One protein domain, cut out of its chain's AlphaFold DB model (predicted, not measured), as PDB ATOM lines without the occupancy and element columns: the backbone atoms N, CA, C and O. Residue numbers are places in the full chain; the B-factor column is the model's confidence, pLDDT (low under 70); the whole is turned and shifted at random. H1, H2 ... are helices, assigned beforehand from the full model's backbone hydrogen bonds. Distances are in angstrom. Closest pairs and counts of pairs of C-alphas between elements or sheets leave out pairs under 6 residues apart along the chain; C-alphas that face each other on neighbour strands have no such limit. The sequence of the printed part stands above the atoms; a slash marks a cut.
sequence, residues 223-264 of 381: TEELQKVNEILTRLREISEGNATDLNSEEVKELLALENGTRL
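This is residues 223 to 264 of the 381 residues of an uncharacterized protein of Cimex lectularius (UniProt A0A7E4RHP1). One long helix, H1, makes one side of a flat, lopsided helical hairpin; after a looping link the chain folds back, and the short helix H2 packs beside part of it. The printed part has 42 residues with two named helices, H1 then H2, no named strand, and is all helix by class. It is only just compact, close to loose, with a radius of gyration of the C-alphas of 10.8 A and spans of 32 by 21 by 10 A.

H1, residues 223 to 240, runs 25.5 A from C-alpha 223 at (217.712, 269.214, 180.360) to C-alpha 240 at (221.058, 293.042, 188.883). H2, residues 251 to 256, ends at C-alpha 256 at (217.955, 274.892, 193.450), 8.5 A from its first C-alpha.

H1 touches H2 with residues 228 to 232 alone; the closest C-alphas, those of Ile 232 and Leu 255, are 6.4 A apart. They run opposite ways at a steep tilt of 35.4 degrees, only just past shallow, and form a helical hairpin. In H1 and H2 every O i to N i+4 pair is within hydrogen-bond range.

The C-alphas farthest apart, of Gly 242 and Asn 260, are 32.5 A apart. The printed part has no cut, and the 10-residue link from H1 to H2 is short. Mean pLDDT of the printed part is 84.2; residues 260 to 262 and residue 264 are under 70.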
ATOM      1  N   THR A 223     218.693 268.258 180.910       87.19
ATOM      2  CA  THR A 223     217.712 269.214 180.360       87.19
ATOM      3  C   THR A 223     216.973 270.007 181.438       87.19
ATOM      4  O   THR A 223     216.817 271.217 181.294       87.19
ATOM      5  N   GLU A 224     216.576 269.351 182.529       84.94
ATOM      6  CA  GLU A 224     215.937 269.976 183.700       84.94
ATOM      7  C   GLU A 224     216.903 270.925 184.425       84.94
ATOM      8  O   GLU A 224     216.571 272.076 184.707       84.94
ATOM      9  N   GLU A 225     218.144 270.480 184.649       85.25
ATOM     10  CA  GLU A 225     219.204 271.296 185.249       85.25
ATOM     11  C   GLU A 225     219.474 272.564 184.432       85.25
ATOM     12  O   GLU A 225     219.653 273.640 184.997       85.25
ATOM     13  N   LEU A 226     219.492 272.462 183.099       88.06
ATOM     14  CA  LEU A 226     219.701 273.604 182.211       88.06
ATOM     15  C   LEU A 226     218.511 274.577 182.240       88.06
ATOM     16  O   LEU A 226     218.729 275.789 182.209       88.06
ATOM     17  N   GLN A 227     217.275 274.080 182.355       89.25
ATOM     18  CA  GLN A 227     216.093 274.923 182.567       89.25
ATOM     19  C   GLN A 227     216.178 275.674 183.904       89.25
ATOM     20  O   GLN A 227     216.047 276.898 183.913       89.25
ATOM     21  N   LYS A 228     216.491 274.981 185.005       88.44
ATOM     22  CA  LYS A 228     216.650 275.587 186.339       88.44
ATOM     23  C   LYS A 228     217.823 276.572 186.411       88.44
ATOM     24  O   LYS A 228     217.682 277.655 186.969       88.44
ATOM     25  N   VAL A 229     218.959 276.280 185.768       89.25
ATOM     26  CA  VAL A 229     220.072 277.243 185.643       89.25
ATOM     27  C   VAL A 229     219.658 278.484 184.842       89.25
ATOM     28  O   VAL A 229     220.045 279.591 185.206       89.25
ATOM     29  N   ASN A 230     218.846 278.343 183.791       91.00
ATOM     30  CA  ASN A 230     218.328 279.489 183.035       91.00
ATOM     31  C   ASN A 230     217.330 280.328 183.865       91.00
ATOM     32  O   ASN A 230     217.377 281.558 183.829       91.00
ATOM     33  N   GLU A 231     216.484 279.682 184.672       91.38
ATOM     34  CA  GLU A 231     215.591 280.336 185.640       91.38
ATOM     35  C   GLU A 231     216.392 281.159 186.671       91.38
ATOM     36  O   GLU A 231     216.154 282.359 186.830       91.38
ATOM     37  N   ILE A 232     217.424 280.558 187.279       91.38
ATOM     38  CA  ILE A 232     218.356 281.230 188.203       91.38
ATOM     39  C   ILE A 232     219.052 282.422 187.530       91.38
ATOM     40  O   ILE A 232     219.077 283.517 188.090       91.38
ATOM     41  N   LEU A 233     219.607 282.245 186.326       91.50
ATOM     42  CA  LEU A 233     220.292 283.318 185.592       91.50
ATOM     43  C   LEU A 233     219.343 284.461 185.197       91.50
ATOM     44  O   LEU A 233     219.767 285.617 185.158       91.50
ATOM     45  N   THR A 234     218.068 284.155 184.943       91.19
ATOM     46  CA  THR A 234     217.032 285.158 184.667       91.19
ATOM     47  C   THR A 234     216.705 285.956 185.929       91.19
ATOM     48  O   THR A 234     216.773 287.183 185.894       91.19
ATOM     49  N   ARG A 235     216.479 285.297 187.075       89.06
ATOM     50  CA  ARG A 235     216.257 285.989 188.359       89.06
ATOM     51  C   ARG A 235     217.453 286.833 188.797       89.06
ATOM     52  O   ARG A 235     217.283 287.984 189.184       89.06
ATOM     53  N   LEU A 236     218.675 286.310 188.670       90.88
ATOM     54  CA  LEU A 236     219.892 287.078 188.954       90.88
ATOM     55  C   LEU A 236     220.031 288.304 188.039       90.88
ATOM     56  O   LEU A 236     220.493 289.349 188.499       90.88
ATOM     57  N   ARG A 237     219.587 288.217 186.775       91.50
ATOM     58  CA  ARG A 237     219.518 289.382 185.884       91.50
ATOM     59  C   ARG A 237     218.504 290.409 186.383       91.50
ATOM     60  O   ARG A 237     218.891 291.561 186.550       91.50
ATOM     61  N   GLU A 238     217.264 290.004 186.654       91.62
ATOM     62  CA  GLU A 238     216.198 290.896 187.140       91.62
ATOM     63  C   GLU A 238     216.627 291.676 188.392       91.62
ATOM     64  O   GLU A 238     216.414 292.887 188.468       91.62
ATOM     65  N   ILE A 239     217.300 291.009 189.334       91.75
ATOM     66  CA  ILE A 239     217.861 291.628 190.545       91.75
ATOM     67  C   ILE A 239     219.004 292.590 190.188       91.75
ATOM     68  O   ILE A 239     219.020 293.728 190.651       91.75
ATOM     69  N   SER A 240     219.936 292.186 189.314       85.62
ATOM     70  CA  SER A 240     221.058 293.042 188.883       85.62
ATOM     71  C   SER A 240     220.628 294.293 188.102       85.62
ATOM     72  O   SER A 240     221.339 295.297 188.104       85.62
ATOM     73  N   GLU A 241     219.462 294.243 187.454       89.06
ATOM     74  CA  GLU A 241     218.840 295.364 186.743       89.06
ATOM     75  C   GLU A 241     217.938 296.220 187.657       89.06
ATOM     76  O   GLU A 241     217.477 297.280 187.233       89.06
ATOM     77  N   GLY A 242     217.710 295.803 188.910       86.31
ATOM     78  CA  GLY A 242     216.852 296.495 189.879       86.31
ATOM     79  C   GLY A 242     215.346 296.295 189.659       86.31
ATOM     80  O   GLY A 242     214.545 297.050 190.207       86.31
ATOM     81  N   ASN A 243     214.959 295.298 188.858       81.12
ATOM     82  CA  ASN A 243     213.571 294.981 188.505       81.12
ATOM     83  C   ASN A 243     212.899 293.994 189.482       81.12
ATOM     84  O   ASN A 243     211.676 293.855 189.457       81.12
ATOM     85  N   ALA A 244     213.674 293.317 190.336       78.50
ATOM     86  CA  ALA A 244     213.197 292.360 191.337       78.50
ATOM     87  C   ALA A 244     213.802 292.629 192.729       78.50
ATOM     88  O   ALA A 244     214.824 293.301 192.858       78.50
ATOM     89  N   THR A 245     213.155 292.099 193.768       82.12
ATOM     90  CA  THR A 245     213.641 292.110 195.158       82.12
ATOM     91  C   THR A 245     214.704 291.039 195.403       82.12
ATOM     92  O   THR A 245     214.769 290.048 194.678       82.12
ATOM     93  N   ASP A 246     215.504 291.210 196.461       83.00
ATOM     94  CA  ASP A 246     216.450 290.190 196.931       83.00
ATOM     95  C   ASP A 246     215.742 288.854 197.236       83.00
ATOM     96  O   ASP A 246     214.641 288.845 197.792       83.00
ATOM     97  N   LEU A 247     216.387 287.731 196.896       85.06
ATOM     98  CA  LEU A 247     215.811 286.388 197.056       85.06
ATOM     99  C   LEU A 247     215.705 285.969 198.530       85.06
ATOM    100  O   LEU A 247     216.679 286.036 199.287       85.06
ATOM    101  N   ASN A 248     214.555 285.420 198.913       86.50
ATOM    102  CA  ASN A 248     214.352 284.769 200.204       86.50
ATOM    103  C   ASN A 248     215.041 283.383 200.251       86.50
ATOM    104  O   ASN A 248     215.194 282.692 199.244       86.50
ATOM    105  N   SER A 249     215.400 282.913 201.451       84.88
ATOM    106  CA  SER A 249     216.020 281.592 201.675       84.88
ATOM    107  C   SER A 249     215.152 280.412 201.210       84.88
ATOM    108  O   SER A 249     215.666 279.311 201.023       84.88
ATOM    109  N   GLU A 250     213.847 280.615 201.050       86.12
ATOM    110  CA  GLU A 250     212.905 279.605 200.557       86.12
ATOM    111  C   GLU A 250     212.896 279.559 199.024       86.12
ATOM    112  O   GLU A 250     213.099 278.490 198.454       86.12
ATOM    113  N   GLU A 251     212.838 280.717 198.362       85.12
ATOM    114  CA  GLU A 251     212.964 280.856 196.901       85.12
ATOM    115  C   GLU A 251     214.311 280.306 196.399       85.12
ATOM    116  O   GLU A 251     214.370 279.592 195.402       85.12
ATOM    117  N   VAL A 252     215.405 280.548 197.134       84.88
ATOM    118  CA  VAL A 252     216.728 279.967 196.826       84.88
ATOM    119  C   VAL A 252     216.729 278.435 196.934       84.88
ATOM    120  O   VAL A 252     217.466 277.777 196.203       84.88
ATOM    121  N   LYS A 253     215.917 277.834 197.814       85.12
ATOM    122  CA  LYS A 253     215.787 276.366 197.893       85.12
ATOM    123  C   LYS A 253     214.961 275.824 196.729       85.12
ATOM    124  O   LYS A 253     215.359 274.818 196.157       85.12
ATOM    125  N   GLU A 254     213.872 276.498 196.365       86.75
ATOM    126  CA  GLU A 254     212.994 276.127 195.247       86.75
ATOM    127  C   GLU A 254     213.696 276.236 193.882       86.75
ATOM    128  O   GLU A 254     213.605 275.329 193.055       86.75
ATOM    129  N   LEU A 255     214.471 277.301 193.659       84.12
ATOM    130  CA  LEU A 255     215.270 277.483 192.442       84.12
ATOM    131  C   LEU A 255     216.401 276.449 192.308       84.12
ATOM    132  O   LEU A 255     216.794 276.116 191.192       84.12
ATOM    133  N   LEU A 256     216.921 275.933 193.426       84.50
ATOM    134  CA  LEU A 256     217.955 274.892 193.450       84.50
ATOM    135  C   LEU A 256     217.395 273.461 193.502       84.50
ATOM    136  O   LEU A 256     218.186 272.523 193.409       84.50
ATOM    137  N   ALA A 257     216.084 273.273 193.666       83.69
ATOM    138  CA  ALA A 257     215.456 271.956 193.713       83.69
ATOM    139  C   ALA A 257     215.180 271.417 192.300       83.69
ATOM    140  O   ALA A 257     214.637 272.117 191.442       83.69
ATOM    141  N   LEU A 258     215.540 270.154 192.077       77.00
ATOM    142  CA  LEU A 258     215.212 269.389 190.874       77.00
ATOM    143  C   LEU A 258     213.976 268.509 191.137       77.00
ATOM    144  O   LEU A 258     213.672 268.175 192.284       77.00
ATOM    145  N   GLU A 259     213.254 268.119 190.082       70.94
ATOM    146  CA  GLU A 259     211.996 267.352 190.197       70.94
ATOM    147  C   GLU A 259     212.200 265.972 190.854       70.94
ATOM    148  O   GLU A 259     211.331 265.464 191.560       70.94
ATOM    149  N   ASN A 260     213.396 265.402 190.702       67.81
ATOM    150  CA  ASN A 260     213.832 264.160 191.343       67.81
ATOM    151  C   ASN A 260     214.147 264.289 192.855       67.81
ATOM    152  O   ASN A 260     214.531 263.299 193.479       67.81
ATOM    153  N   GLY A 261     214.017 265.483 193.444       65.94
ATOM    154  CA  GLY A 261     214.292 265.758 194.855       65.94
ATOM    155  C   GLY A 261     215.767 265.969 195.219       65.94
ATOM    156  O   GLY A 261     216.050 266.220 196.391       65.94
ATOM    157  N   THR A 262     216.699 265.899 194.260       69.50
ATOM    158  CA  THR A 262     218.095 266.316 194.468       69.50
ATOM    159  C   THR A 262     218.249 267.822 194.249       69.50
ATOM    160  O   THR A 262     217.326 268.511 193.796       69.50
ATOM    161  N   ARG A 263     219.415 268.370 194.595       71.12
ATOM    162  CA  ARG A 263     219.701 269.801 194.463       71.12
ATOM    163  C   ARG A 263     220.789 270.073 193.437       71.12
ATOM    164  O   ARG A 263     221.796 269.369 193.347       71.12
ATOM    165  N   LEU A 264     220.619 271.166 192.697       68.88
ATOM    166  CA  LEU A 264     221.675 271.720 191.861       68.88
ATOM    167  C   LEU A 264     222.932 271.978 192.707       68.88
ATOM    168  O   LEU A 264     222.883 272.689 193.710       68.88
TER     169      LEU A 264